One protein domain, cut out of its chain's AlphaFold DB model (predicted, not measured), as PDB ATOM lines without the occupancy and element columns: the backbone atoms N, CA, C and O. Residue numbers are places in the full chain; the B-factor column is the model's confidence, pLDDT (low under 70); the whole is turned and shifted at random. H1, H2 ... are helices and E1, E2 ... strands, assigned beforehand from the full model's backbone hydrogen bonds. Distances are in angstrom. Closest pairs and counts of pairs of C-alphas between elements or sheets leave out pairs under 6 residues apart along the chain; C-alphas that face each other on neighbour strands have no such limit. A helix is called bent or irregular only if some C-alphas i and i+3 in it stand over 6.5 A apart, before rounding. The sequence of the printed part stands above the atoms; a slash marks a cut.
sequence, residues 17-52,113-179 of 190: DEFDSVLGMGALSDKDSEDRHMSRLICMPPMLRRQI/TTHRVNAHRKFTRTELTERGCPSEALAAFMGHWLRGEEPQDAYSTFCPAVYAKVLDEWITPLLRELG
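AT A GLANCE: This is residues 17 to 52 and 113 to 179 of the 190 residues of an uncharacterized protein of Pseudomonas alcaligenes (UniProt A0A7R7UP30). A small strand hairpin, E1 and E2, packs through E2 on the helices H3 and H4, and the long helix H4 crosses the helical hairpin of H2 and H3 at nearly a right angle. The short helix H1 lies away from the middle, near H4; residues 113 to 120, of which 119 to 120 belong to H2, stick out. The printed part has 103 residues with two named strands and four named helices, in the order E1, E2, H1, H2, H3, H4; the sheet, order E1 - E2, is antiparallel and the class is mostly helix. The whole is compact, with a radius of gyration of the C-alphas of 14.1 A, and its C-alphas span 40 by 32 by 27 A.

IN THESE COORDINATES: E1 is residues 25 to 29, 13.5 A long, and its C-alpha 25 is at (401.031, 443.300, 640.161). E2 is residues 39 to 43, 13.0 A. H4, residues 160 to 177, is 25.8 A long and ends with C-alpha 177 at (402.192, 439.322, 663.180); it is neither bent nor irregular, but only just: C-alphas 169 and 172 are 6.2 A apart. H3 is residues 135 to 141, 9.6 A. H2 is residues 119 to 131, 18.1 A, from C-alpha 119 at (389.729, 451.744, 659.330). H1 is residues 46 to 52, 10.1 A.

HOW THE PARTS SIT: E1 and E2 form a hairpin, antiparallel at 147 degrees, with N 26 and O 42 at 2.9 A and N 40 and O 28 at 2.9 A, within hydrogen-bond range. The closest C-alphas of E2 and H4, Cys 43 and Ala 164, are 5.8 A apart; those of E2 and H3, Arg 40 and Ala 140, are 6.8 A apart. H4 touches H3 with its residues 163 to 167 alone, about perpendicular at 88 degrees, closest at the C-alphas of Ala 137 and Tyr 163, 6.0 A. H2 and H3 touch as a helical hairpin, a shallow tilt of 27 degrees, opposite ways, closest at the C-alphas of Arg 125 and Leu 138, 7.4 A. H2 and H4 only just touch, with 3 pairs of C-alphas within 8 A, the closest being Leu 128 and Trp 170, 6.9 A; they are about perpendicular at 79 degrees. The helix packing is mostly crossed, only just: 1 of these 3 touching pairs is at a shallow tilt. H1 and H4 are close but not clearly touching, the closest C-alphas being Met 47 and Thr 172, 7.8 A. E1 and H2 are apart. In H1, H2 and H3 every O i to N i+4 pair is within hydrogen-bond range; in H4, 13 of 14 are.

THE WHOLE: The C-alphas of Thr 113 and Tyr 155, the two farthest apart, are 44.7 A apart. Residues 53 to 112 are not printed, and C-alphas 52 and 113 are 24.2 A apart across this cut. The link from H3 to H4, residues 142 to 159, is long. The mean pLDDT of the printed part is 87.1; residues 31 to 37 are under 70.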
ATOM      1  N   ASP A  17     393.766 436.661 637.885       78.12
ATOM      2  CA  ASP A  17     394.047 437.024 636.491       78.12
ATOM      3  C   ASP A  17     393.983 438.539 636.221       78.12
ATOM      4  O   ASP A  17     394.479 438.998 635.196       78.12
ATOM      5  N   GLU A  18     393.472 439.336 637.167       82.19
ATOM      6  CA  GLU A  18     393.592 440.803 637.160       82.19
ATOM      7  C   GLU A  18     395.011 441.281 637.533       82.19
ATOM      8  O   GLU A  18     395.293 442.483 637.506       82.19
ATOM      9  N   PHE A  19     395.912 440.356 637.884       83.81
ATOM     10  CA  PHE A  19     397.309 440.628 638.199       83.81
ATOM     11  C   PHE A  19     398.227 439.988 637.161       83.81
ATOM     12  O   PHE A  19     398.009 438.867 636.701       83.81
ATOM     13  N   ASP A  20     399.316 440.682 636.846       86.31
ATOM     14  CA  ASP A  20     400.400 440.139 636.047       86.31
ATOM     15  C   ASP A  20     400.944 438.859 636.698       86.31
ATOM     16  O   ASP A  20     401.352 438.851 637.861       86.31
ATOM     17  N   SER A  21     400.943 437.762 635.941       78.06
ATOM     18  CA  SER A  21     401.289 436.432 636.457       78.06
ATOM     19  C   SER A  21     402.745 436.300 636.919       78.06
ATOM     20  O   SER A  21     403.042 435.452 637.766       78.06
ATOM     21  N   VAL A  22     403.645 437.137 636.392       78.81
ATOM     22  CA  VAL A  22     405.084 437.100 636.682       78.81
ATOM     23  C   VAL A  22     405.400 437.979 637.888       78.81
ATOM     24  O   VAL A  22     406.057 437.539 638.831       78.81
ATOM     25  N   LEU A  23     404.919 439.219 637.868       77.44
ATOM     26  CA  LEU A  23     405.230 440.254 638.847       77.44
ATOM     27  C   LEU A  23     404.240 440.279 640.019       77.44
ATOM     28  O   LEU A  23     404.525 440.892 641.045       77.44
ATOM     29  N   GLY A  24     403.077 439.636 639.884       83.75
ATOM     30  CA  GLY A  24     402.016 439.657 640.891       83.75
ATOM     31  C   GLY A  24     401.448 441.059 641.114       83.75
ATOM     32  O   GLY A  24     401.050 441.389 642.233       83.75
ATOM     33  N   MET A  25     401.463 441.905 640.083       87.00
ATOM     34  CA  MET A  25     401.031 443.300 640.161       87.00
ATOM     35  C   MET A  25     399.743 443.528 639.387       87.00
ATOM     36  O   MET A  25     399.588 443.031 638.280       87.00
ATOM     37  N   GLY A  26     398.845 444.322 639.952       87.62
ATOM     38  CA  GLY A  26     397.609 444.750 639.310       87.62
ATOM     39  C   GLY A  26     397.440 446.261 639.409       87.62
ATOM     40  O   GLY A  26     398.192 446.948 640.107       87.62
ATOM     41  N   ALA A  27     396.425 446.780 638.731       86.88
ATOM     42  CA  ALA A  27     396.022 448.175 638.842       86.88
ATOM     43  C   ALA A  27     394.730 448.284 639.656       86.88
ATOM     44  O   ALA A  27     393.780 447.536 639.437       86.88
ATOM     45  N   LEU A  28     394.679 449.241 640.580       86.31
ATOM     46  CA  LEU A  28     393.488 449.530 641.372       86.31
ATOM     47  C   LEU A  28     393.121 451.007 641.262       86.31
ATOM     48  O   LEU A  28     393.882 451.874 641.695       86.31
ATOM     49  N   SER A  29     391.913 451.284 640.767       81.12
ATOM     50  CA  SER A  29     391.328 452.625 640.782       81.12
ATOM     51  C   SER A  29     390.340 452.784 641.939       81.12
ATOM     52  O   SER A  29     389.212 452.285 641.910       81.12
ATOM     53  N   ASP A  30     390.747 453.510 642.979       71.75
ATOM     54  CA  ASP A  30     389.894 453.766 644.148       71.75
ATOM     55  C   ASP A  30     388.870 454.903 643.933       71.75
ATOM     56  O   ASP A  30     388.037 455.135 644.811       71.75
ATOM     57  N   LYS A  31     388.968 455.666 642.837       68.19
ATOM     58  CA  LYS A  31     388.063 456.775 642.500       68.19
ATOM     59  C   LYS A  31     387.591 456.630 641.057       68.19
ATOM     60  O   LYS A  31     388.400 456.361 640.179       68.19
ATOM     61  N   ASP A  32     386.313 456.877 640.811       57.28
ATOM     62  CA  ASP A  32     385.749 456.942 639.459       57.28
ATOM     63  C   ASP A  32     386.030 458.315 638.819       57.28
ATOM     64  O   ASP A  32     385.109 459.053 638.486       57.28
ATOM     65  N   SER A  33     387.305 458.710 638.700       60.59
ATOM     66  CA  SER A  33     387.658 459.803 637.787       60.59
ATOM     67  C   SER A  33     387.748 459.240 636.369       60.59
ATOM     68  O   SER A  33     388.336 458.175 636.163       60.59
ATOM     69  N   GLU A  34     387.145 459.926 635.394       59.84
ATOM     70  CA  GLU A  34     387.104 459.478 633.990       59.84
ATOM     71  C   GLU A  34     388.506 459.226 633.411       59.84
ATOM     72  O   GLU A  34     388.693 458.331 632.591       59.84
ATOM     73  N   ASP A  35     389.508 459.960 633.896       66.94
ATOM     74  CA  ASP A  35     390.900 459.875 633.458       66.94
ATOM     75  C   ASP A  35     391.697 458.713 634.078       66.94
ATOM     76  O   ASP A  35     392.832 458.472 633.670       66.94
ATOM     77  N   ARG A  36     391.136 457.993 635.069       66.06
ATOM     78  CA  ARG A  36     391.801 456.911 635.828       66.06
ATOM     79  C   ARG A  36     393.185 457.278 636.375       66.06
ATOM     80  O   ARG A  36     393.943 456.393 636.773       66.06
ATOM     81  N   HIS A  37     393.491 458.566 636.469       67.12
ATOM     82  CA  HIS A  37     394.797 459.096 636.846       67.12
ATOM     83  C   HIS A  37     395.218 458.672 638.260       67.12
ATOM     84  O   HIS A  37     396.396 458.514 638.564       67.12
ATOM     85  N   MET A  38     394.235 458.434 639.132       76.00
ATOM     86  CA  MET A  38     394.440 457.984 640.512       76.00
ATOM     87  C   MET A  38     394.478 456.453 640.653       76.00
ATOM     88  O   MET A  38     394.327 455.932 641.764       76.00
ATOM     89  N   SER A  39     394.637 455.725 639.544       84.81
ATOM     90  CA  SER A  39     394.900 454.288 639.582       84.81
ATOM     91  C   SER A  39     396.298 454.056 640.130       84.81
ATOM     92  O   SER A  39     397.252 454.681 639.680       84.81
ATOM     93  N   ARG A  40     396.423 453.155 641.101       87.44
ATOM     94  CA  ARG A  40     397.720 452.776 641.667       87.44
ATOM     95  C   ARG A  40     398.073 451.345 641.321       87.44
ATOM     96  O   ARG A  40     397.189 450.497 641.180       87.44
ATOM     97  N   LEU A  41     399.370 451.076 641.293       88.06
ATOM     98  CA  LEU A  41     399.889 449.719 641.316       88.06
ATOM     99  C   LEU A  41     399.615 449.092 642.683       88.06
ATOM    100  O   LEU A  41     399.910 449.679 643.727       88.06
ATOM    101  N   ILE A  42     399.069 447.886 642.678       88.50
ATOM    102  CA  ILE A  42     398.942 447.052 643.868       88.50
ATOM    103  C   ILE A  42     399.660 445.735 643.644       88.50
ATOM    104  O   ILE A  42     399.694 445.207 642.536       88.50
ATOM    105  N   CYS A  43     400.219 445.204 644.718       87.12
ATOM    106  CA  CYS A  43     400.969 443.962 644.688       87.12
ATOM    107  C   CYS A  43     400.173 442.888 645.421       87.12
ATOM    108  O   CYS A  43     399.512 443.169 646.425       87.12
ATOM    109  N   MET A  44     400.236 441.662 644.917       86.38
ATOM    110  CA  MET A  44     399.678 440.484 645.558       86.38
ATOM    111  C   MET A  44     400.816 439.692 646.212       86.38
ATOM    112  O   MET A  44     401.511 438.946 645.521       86.38
ATOM    113  N   PRO A  45     401.003 439.798 647.542       84.62
ATOM    114  CA  PRO A  45     401.967 438.982 648.256       84.62
ATOM    115  C   PRO A  45     401.697 437.491 648.023       84.62
ATOM    116  O   PRO A  45     400.526 437.087 647.927       84.62
ATOM    117  N   PRO A  46     402.733 436.631 648.022       85.94
ATOM    118  CA  PRO A  46     402.573 435.196 647.794       85.94
ATOM    119  C   PRO A  46     401.538 434.531 648.715       85.94
ATOM    120  O   PRO A  46     400.820 433.624 648.290       85.94
ATOM    121  N   MET A  47     401.428 435.000 649.964       87.56
ATOM    122  CA  MET A  47     400.423 434.530 650.920       87.56
ATOM    123  C   MET A  47     398.991 434.832 650.456       87.56
ATOM    124  O   MET A  47     398.137 433.951 650.529       87.56
ATOM    125  N   LEU A  48     398.722 436.046 649.958       86.69
ATOM    126  CA  LEU A  48     397.393 436.410 649.463       86.69
ATOM    127  C   LEU A  48     397.038 435.595 648.219       86.69
ATOM    128  O   LEU A  48     395.928 435.080 648.134       86.69
ATOM    129  N   ARG A  49     397.989 435.413 647.295       87.94
ATOM    130  CA  ARG A  49     397.787 434.570 646.108       87.94
ATOM    131  C   ARG A  49     397.364 433.155 646.491       87.94
ATOM    132  O   ARG A  49     396.398 432.628 645.941       87.94
ATOM    133  N   ARG A  50     398.051 432.557 647.472       90.44
ATOM    134  CA  ARG A  50     397.673 431.251 648.029       90.44
ATOM    135  C   ARG A  50     396.267 431.280 648.625       90.44
ATOM    136  O   ARG A  50     395.483 430.394 648.317       90.44
ATOM    137  N   GLN A  51     395.936 432.295 649.424       90.50
ATOM    138  CA  GLN A  51     394.611 432.415 650.034       90.50
ATOM    139  C   GLN A  51     393.493 432.528 648.990       90.50
ATOM    140  O   GLN A  51     392.484 431.844 649.120       90.50
ATOM    141  N   ILE A  52     393.662 433.356 647.955       88.38
ATOM    142  CA  ILE A  52     392.657 433.509 646.891       88.38
ATOM    143  C   ILE A  52     392.517 432.203 646.100       88.38
ATOM    144  O   ILE A  52     391.400 431.770 645.833       88.38
ATOM    145  N   THR A 113     384.810 443.198 666.496       84.44
ATOM    146  CA  THR A 113     384.346 444.567 666.727       84.44
ATOM    147  C   THR A 113     384.274 445.291 665.396       84.44
ATOM    148  O   THR A 113     385.294 445.484 664.735       84.44
ATOM    149  N   THR A 114     383.080 445.741 665.015       81.44
ATOM    150  CA  THR A 114     382.891 446.479 663.767       81.44
ATOM    151  C   THR A 114     383.695 447.775 663.782       81.44
ATOM    152  O   THR A 114     383.507 448.658 664.622       81.44
ATOM    153  N   HIS A 115     384.612 447.907 662.827       82.38
ATOM    154  CA  HIS A 115     385.403 449.119 662.663       82.38
ATOM    155  C   HIS A 115     384.748 450.087 661.680       82.38
ATOM    156  O   HIS A 115     384.052 449.693 660.741       82.38
ATOM    157  N   ARG A 116     385.031 451.383 661.853       83.06
ATOM    158  CA  ARG A 116     384.585 452.409 660.903       83.06
ATOM    159  C   ARG A 116     385.071 452.093 659.488       83.06
ATOM    160  O   ARG A 116     386.162 451.560 659.288       83.06
ATOM    161  N   VAL A 117     384.287 452.521 658.506       79.56
ATOM    162  CA  VAL A 117     384.647 452.463 657.088       79.56
ATOM    163  C   VAL A 117     386.077 452.972 656.854       79.56
ATOM    164  O   VAL A 117     386.463 454.038 657.340       79.56
ATOM    165  N   ASN A 118     386.868 452.199 656.101       84.25
ATOM    166  CA  ASN A 118     388.286 452.451 655.805       84.25
ATOM    167  C   ASN A 118     389.240 452.439 657.022       84.25
ATOM    168  O   ASN A 118     390.371 452.920 656.905       84.25
ATOM    169  N   ALA A 119     388.836 451.897 658.177       88.50
ATOM    170  CA  ALA A 119     389.729 451.744 659.330       88.50
ATOM    171  C   ALA A 119     390.966 450.901 658.991       88.50
ATOM    172  O   ALA A 119     392.076 451.304 659.328       88.50
ATOM    173  N   HIS A 120     390.795 449.812 658.231       87.25
ATOM    174  CA  HIS A 120     391.887 448.948 657.761       87.25
ATOM    175  C   HIS A 120     392.971 449.726 657.014       87.25
ATOM    176  O   HIS A 120     394.159 449.474 657.191       87.25
ATOM    177  N   ARG A 121     392.569 450.709 656.204       90.12
ATOM    178  CA  ARG A 121     393.483 451.539 655.420       90.12
ATOM    179  C   ARG A 121     394.257 452.518 656.301       90.12
ATOM    180  O   ARG A 121     395.453 452.701 656.098       90.12
ATOM    181  N   LYS A 122     393.590 453.146 657.276       92.31
ATOM    182  CA  LYS A 122     394.255 454.033 658.246       92.31
ATOM    183  C   LYS A 122     395.250 453.252 659.095       92.31
ATOM    184  O   LYS A 122     396.386 453.690 659.213       92.31
ATOM    185  N   PHE A 123     394.819 452.100 659.602       93.69
ATOM    186  CA  PHE A 123     395.644 451.168 660.356       93.69
ATOM    187  C   PHE A 123     396.886 450.763 659.560       93.69
ATOM    188  O   PHE A 123     397.994 451.033 659.998       93.69
ATOM    189  N   THR A 124     396.706 450.239 658.340       93.19
ATOM    190  CA  THR A 124     397.826 449.804 657.487       93.19
ATOM    191  C   THR A 124     398.804 450.947 657.226       93.19
ATOM    192  O   THR A 124     400.008 450.761 657.332       93.19
ATOM    193  N   ARG A 125     398.307 452.154 656.926       94.81
ATOM    194  CA  ARG A 125     399.174 453.321 656.735       94.81
ATOM    195  C   ARG A 125     399.973 453.649 657.998       94.81
ATOM    196  O   ARG A 125     401.169 453.865 657.888       94.81
ATOM    197  N   THR A 126     399.320 453.719 659.157       96.00
ATOM    198  CA  THR A 126     399.979 454.049 660.428       96.00
ATOM    199  C   THR A 126     401.029 453.003 660.792       96.00
ATOM    200  O   THR A 126     402.174 453.375 661.008       96.00
ATOM    201  N   GLU A 127     400.679 451.716 660.753       96.62
ATOM    202  CA  GLU A 127     401.608 450.616 661.039       96.62
ATOM    203  C   GLU A 127     402.842 450.659 660.137       96.62
ATOM    204  O   GLU A 127     403.970 450.587 660.615       96.62
ATOM    205  N   LEU A 128     402.647 450.806 658.823       95.44
ATOM    206  CA  LEU A 128     403.764 450.848 657.883       95.44
ATOM    207  C   LEU A 128     404.640 452.088 658.102       95.44
ATOM    208  O   LEU A 128     405.861 451.973 658.043       95.44
ATOM    209  N   THR A 129     404.048 453.251 658.394       96.50
ATOM    210  CA  THR A 129     404.809 454.460 658.742       96.50
ATOM    211  C   THR A 129     405.643 454.251 660.005       96.50
ATOM    212  O   THR A 129     406.837 454.535 659.994       96.50
ATOM    213  N   GLU A 130     405.037 453.759 661.087       96.94
ATOM    214  CA  GLU A 130     405.703 453.605 662.388       96.94
ATOM    215  C   GLU A 130     406.813 452.550 662.357       96.94
ATOM    216  O   GLU A 130     407.821 452.689 663.047       96.94
ATOM    217  N   ARG A 131     406.675 451.536 661.499       95.19
ATOM    218  CA  ARG A 131     407.710 450.525 661.256       95.19
ATOM    219  C   ARG A 131     408.868 451.041 660.394       95.19
ATOM    220  O   ARG A 131     409.911 450.397 660.353       95.19
ATOM    221  N   GLY A 132     408.719 452.196 659.743       95.94
ATOM    222  CA  GLY A 132     409.762 452.806 658.914       95.94
ATOM    223  C   GLY A 132     409.704 452.428 657.432       95.94
ATOM    224  O   GLY A 132     410.724 452.512 656.749       95.94
ATOM    225  N   CYS A 133     408.534 452.032 656.918       95.94
ATOM    226  CA  CYS A 133     408.341 451.802 655.486       95.94
ATOM    227  C   CYS A 133     408.728 453.059 654.680       95.94
ATOM    228  O   CYS A 133     408.295 454.160 655.042       95.94
ATOM    229  N   PRO A 134     409.508 452.926 653.585       95.50
ATOM    230  CA  PRO A 134     409.891 454.055 652.747       95.50
ATOM    231  C   PRO A 134     408.683 454.891 652.319       95.50
ATOM    232  O   PRO A 134     407.713 454.376 651.756       95.50
ATOM    233  N   SER A 135     408.751 456.200 652.568       93.25
ATOM    234  CA  SER A 135     407.620 457.114 652.383       93.25
ATOM    235  C   SER A 135     407.113 457.160 650.944       93.25
ATOM    236  O   SER A 135     405.909 457.255 650.737       93.25
ATOM    237  N   GLU A 136     408.009 457.056 649.961       93.00
ATOM    238  CA  GLU A 136     407.668 457.041 648.534       93.00
ATOM    239  C   GLU A 136     406.845 455.796 648.163       93.00
ATOM    240  O   GLU A 136     405.761 455.910 647.590       93.00
ATOM    241  N   ALA A 137     407.293 454.605 648.580       93.12
ATOM    242  CA  ALA A 137     406.558 453.360 648.363       93.12
ATOM    243  C   ALA A 137     405.206 453.372 649.095       93.12
ATOM    244  O   ALA A 137     404.188 452.970 648.533       93.12
ATOM    245  N   LEU A 138     405.166 453.886 650.329       94.00
ATOM    246  CA  LEU A 138     403.923 454.009 651.087       94.00
ATOM    247  C   LEU A 138     402.952 455.018 650.450       94.00
ATOM    248  O   LEU A 138     401.746 454.767 650.417       94.00
ATOM    249  N   ALA A 139     403.447 456.139 649.924       92.69
ATOM    250  CA  ALA A 139     402.637 457.128 649.221       92.69
ATOM    251  C   ALA A 139     402.037 456.542 647.933       92.69
ATOM    252  O   ALA A 139     400.819 456.618 647.743       92.69
ATOM    253  N   ALA A 140     402.849 455.847 647.127       92.12
ATOM    254  CA  ALA A 140     402.396 455.120 645.943       92.12
ATOM    255  C   ALA A 140     401.337 454.055 646.291       92.12
ATOM    256  O   ALA A 140     400.254 454.027 645.700       92.12
ATOM    257  N   PHE A 141     401.578 453.256 647.334       91.12
ATOM    258  CA  PHE A 141     400.628 452.260 647.846       91.12
ATOM    259  C   PHE A 141     399.314 452.873 648.333       91.12
ATOM    260  O   PHE A 141     398.235 452.289 648.208       91.12
ATOM    261  N   MET A 142     399.379 454.087 648.869       90.50
ATOM    262  CA  MET A 142     398.208 454.838 649.284       90.50
ATOM    263  C   MET A 142     397.571 455.618 648.122       90.50
ATOM    264  O   MET A 142     396.507 456.202 648.306       90.50
ATOM    265  N   GLY A 143     398.105 455.618 646.905       89.62
ATOM    266  CA  GLY A 143     397.519 456.449 645.850       89.62
ATOM    267  C   GLY A 143     397.624 457.947 646.166       89.62
ATOM    268  O   GLY A 143     396.666 458.689 645.942       89.62
ATOM    269  N   HIS A 144     398.700 458.353 646.845       90.00
ATOM    270  CA  HIS A 144     398.945 459.718 647.295       90.00
ATOM    271  C   HIS A 144     400.107 460.311 646.493       90.00
ATOM    272  O   HIS A 144     401.261 460.008 646.769       90.00
ATOM    273  N   TRP A 145     399.783 461.164 645.531       90.12
ATOM    274  CA  TRP A 145     400.725 461.948 644.733       90.12
ATOM    275  C   TRP A 145     400.028 463.229 644.270       90.12
ATOM    276  O   TRP A 145     398.788 463.296 644.248       90.12
ATOM    277  N   LEU A 146     400.810 464.254 643.942       87.19
ATOM    278  CA  LEU A 146     400.327 465.422 643.213       87.19
ATOM    279  C   LEU A 146     400.414 465.181 641.706       87.19
ATOM    280  O   LEU A 146     400.975 464.190 641.252       87.19
ATOM    281  N   ARG A 147     399.840 466.108 640.934       84.25
ATOM    282  CA  ARG A 147     399.920 466.057 639.477       84.25
ATOM    283  C   ARG A 147     401.376 466.192 639.021       84.25
ATOM    284  O   ARG A 147     401.999 467.202 639.344       84.25
ATOM    285  N   GLY A 148     401.868 465.235 638.243       86.75
ATOM    286  CA  GLY A 148     403.261 465.156 637.791       86.75
ATOM    287  C   GLY A 148     404.174 464.346 638.719       86.75
ATOM    288  O   GLY A 148     405.369 464.252 638.454       86.75
ATOM    289  N   GLU A 149     403.636 463.781 639.802       89.06
ATOM    290  CA  GLU A 149     404.349 462.889 640.726       89.06
ATOM    291  C   GLU A 149     403.824 461.443 640.630       89.06
ATOM    292  O   GLU A 149     404.036 460.627 641.529       89.06
ATOM    293  N   GLU A 150     403.082 461.116 639.568       89.50
ATOM    294  CA  GLU A 150     402.479 459.800 639.404       89.50
ATOM    295  C   GLU A 150     403.576 458.731 639.257       89.50
ATOM    296  O   GLU A 150     404.428 458.827 638.368       89.50
ATOM    297  N   PRO A 151     403.524 457.637 640.038       90.19
ATOM    298  CA  PRO A 151     404.467 456.531 639.889       90.19
ATOM    299  C   PRO A 151     404.470 455.915 638.482       90.19
ATOM    300  O   PRO A 151     405.485 455.394 638.038       90.19
ATOM    301  N   GLN A 152     403.331 455.970 637.791       86.62
ATOM    302  CA  GLN A 152     403.130 455.418 636.452       86.62
ATOM    303  C   GLN A 152     403.351 456.416 635.301       86.62
ATOM    304  O   GLN A 152     403.064 456.062 634.156       86.62
ATOM    305  N   ASP A 153     403.789 457.650 635.571       87.88
ATOM    306  CA  ASP A 153     404.049 458.625 634.504       87.88
ATOM    307  C   ASP A 153     405.192 458.166 633.578       87.88
ATOM    308  O   ASP A 153     406.125 457.484 634.004       87.88
ATOM    309  N   ALA A 154     405.144 458.567 632.305       86.75
ATOM    310  CA  ALA A 154     406.147 458.203 631.303       86.75
ATOM    311  C   ALA A 154     407.563 458.713 631.633       86.75
ATOM    312  O   ALA A 154     408.544 458.123 631.179       86.75
ATOM    313  N   TYR A 155     407.673 459.794 632.409       89.44
ATOM    314  CA  TYR A 155     408.947 460.355 632.865       89.44
ATOM    315  C   TYR A 155     409.318 459.926 634.288       89.44
ATOM    316  O   TYR A 155     410.348 460.356 634.811       89.44
ATOM    317  N   SER A 156     408.500 459.085 634.919       90.44
ATOM    318  CA  SER A 156     408.771 458.584 636.257       90.44
ATOM    319  C   SER A 156     409.974 457.642 636.253       90.44
ATOM    320  O   SER A 156     410.065 456.708 635.457       90.44
ATOM    321  N   THR A 157     410.900 457.851 637.189       91.06
ATOM    322  CA  THR A 157     411.987 456.900 637.472       91.06
ATOM    323  C   THR A 157     411.566 455.824 638.474       91.06
ATOM    324  O   THR A 157     412.390 455.008 638.894       91.06
ATOM    325  N   PHE A 158     410.299 455.828 638.894       91.69
ATOM    326  CA  PHE A 158     409.756 454.870 639.840       91.69
ATOM    327  C   PHE A 158     409.776 453.465 639.234       91.69
ATOM    328  O   PHE A 158     409.200 453.219 638.178       91.69
ATOM    329  N   CYS A 159     410.440 452.517 639.898       90.38
ATOM    330  CA  CYS A 159     410.548 451.146 639.404       90.38
ATOM    331  C   CYS A 159     409.454 450.254 640.026       90.38
ATOM    332  O   CYS A 159     409.542 449.944 641.219       90.38
ATOM    333  N   PRO A 160     408.473 449.754 639.243       88.56
ATOM    334  CA  PRO A 160     407.393 448.912 639.765       88.56
ATOM    335  C   PRO A 160     407.882 447.633 640.458       88.56
ATOM    336  O   PRO A 160     407.335 447.229 641.479       88.56
ATOM    337  N   ALA A 161     408.946 447.015 639.938       88.31
ATOM    338  CA  ALA A 161     409.513 445.798 640.516       88.31
ATOM    339  C   ALA A 161     410.165 446.053 641.886       88.31
ATOM    340  O   ALA A 161     409.990 445.261 642.812       88.31
ATOM    341  N   VAL A 162     410.882 447.175 642.037       90.94
ATOM    342  CA  VAL A 162     411.458 447.584 643.329       90.94
ATOM    343  C   VAL A 162     410.343 447.908 644.318       90.94
ATOM    344  O   VAL A 162     410.376 447.423 645.444       90.94
ATOM    345  N   TYR A 163     409.325 448.652 643.884       91.44
ATOM    346  CA  TYR A 163     408.144 448.947 644.690       91.44
ATOM    347  C   TYR A 163     407.452 447.684 645.210       91.44
ATOM    348  O   TYR A 163     407.184 447.588 646.406       91.44
ATOM    349  N   ALA A 164     407.214 446.697 644.342       88.75
ATOM    350  CA  ALA A 164     406.576 445.446 644.734       88.75
ATOM    351  C   ALA A 164     407.390 444.684 645.783       88.75
ATOM    352  O   ALA A 164     406.827 444.195 646.764       88.75
ATOM    353  N   LYS A 165     408.716 444.638 645.608       89.44
ATOM    354  CA  LYS A 165     409.628 444.020 646.571       89.44
ATOM    355  C   LYS A 165     409.594 444.739 647.919       89.44
ATOM    356  O   LYS A 165     409.414 444.085 648.940       89.44
ATOM    357  N   VAL A 166     409.703 446.070 647.915       92.44
ATOM    358  CA  VAL A 166     409.625 446.885 649.136       92.44
ATOM    359  C   VAL A 166     408.292 446.634 649.837       92.44
ATOM    360  O   VAL A 166     408.276 446.327 651.021       92.44
ATOM    361  N   LEU A 167     407.164 446.697 649.131       89.50
ATOM    362  CA  LEU A 167     405.871 446.454 649.765       89.50
ATOM    363  C   LEU A 167     405.748 445.063 650.379       89.50
ATOM    364  O   LEU A 167     405.205 444.955 651.477       89.50
ATOM    365  N   ASP A 168     406.233 444.018 649.710       89.25
ATOM    366  CA  ASP A 168     406.206 442.664 650.268       89.25
ATOM    367  C   ASP A 168     407.050 442.563 651.549       89.25
ATOM    368  O   ASP A 168     406.582 442.000 652.541       89.25
ATOM    369  N   GLU A 169     408.232 443.193 651.575       92.44
ATOM    370  CA  GLU A 169     409.119 443.251 652.748       92.44
ATOM    371  C   GLU A 169     408.447 443.871 653.983       92.44
ATOM    372  O   GLU A 169     408.784 443.494 655.104       92.44
ATOM    373  N   TRP A 170     407.471 444.769 653.806       93.38
ATOM    374  CA  TRP A 170     406.788 445.439 654.919       93.38
ATOM    375  C   TRP A 170     405.392 444.883 655.230       93.38
ATOM    376  O   TRP A 170     405.038 444.699 656.397       93.38
ATOM    377  N   ILE A 171     404.582 444.597 654.208       91.19
ATOM    378  CA  ILE A 171     403.204 444.117 654.381       91.19
ATOM    379  C   ILE A 171     403.189 442.670 654.870       91.19
ATOM    380  O   ILE A 171     402.385 442.330 655.740       91.19
ATOM    381  N   THR A 172     404.055 441.803 654.341       90.31
ATOM    382  CA  THR A 172     404.027 440.377 654.691       90.31
ATOM    383  C   THR A 172     404.347 440.127 656.171       90.31
ATOM    384  O   THR A 172     403.600 439.368 656.800       90.31
ATOM    385  N   PRO A 173     405.371 440.762 656.780       92.69
ATOM    386  CA  PRO A 173     405.596 440.662 658.223       92.69
ATOM    387  C   PRO A 173     404.427 441.193 659.058       92.69
ATOM    388  O   PRO A 173     403.975 440.484 659.955       92.69
ATOM    389  N   LEU A 174     403.872 442.363 658.711       94.00
ATOM    390  CA  LEU A 174     402.702 442.928 659.398       94.00
ATOM    391  C   LEU A 174     401.527 441.942 659.397       94.00
ATOM    392  O   LEU A 174     400.906 441.697 660.428       94.00
ATOM    393  N   LEU A 175     401.229 441.335 658.247       91.62
ATOM    394  CA  LEU A 175     400.154 440.353 658.149       91.62
ATOM    395  C   LEU A 175     400.437 439.107 658.995       91.62
ATOM    396  O   LEU A 175     399.538 438.613 659.670       91.62
ATOM    397  N   ARG A 176     401.678 438.614 659.001       91.69
ATOM    398  CA  ARG A 176     402.060 437.455 659.815       91.69
ATOM    399  C   ARG A 176     401.910 437.732 661.311       91.69
ATOM    400  O   ARG A 176     401.398 436.880 662.026       91.69
ATOM    401  N   GLU A 177     402.330 438.906 661.776       94.44
ATOM    402  CA  GLU A 177     402.192 439.322 663.180       94.44
ATOM    403  C   GLU A 177     400.728 439.453 663.609       94.44
ATOM    404  O   GLU A 177     400.372 439.085 664.725       94.44
ATOM    405  N   LEU A 178     399.863 439.894 662.695       92.00
ATOM    406  CA  LEU A 178     398.411 439.920 662.890       92.00
ATOM    407  C   LEU A 178     397.759 438.525 662.811       92.00
ATOM    408  O   LEU A 178     396.538 438.418 662.900       92.00
ATOM    409  N   GLY A 179     398.547 437.462 662.626       92.31
ATOM    410  CA  GLY A 179     398.072 436.080 662.581       92.31
ATOM    411  C   GLY A 179     397.492 435.648 661.234       92.31
ATOM    412  O   GLY A 179     396.888 434.577 661.146       92.31
TER     413      GLY A 179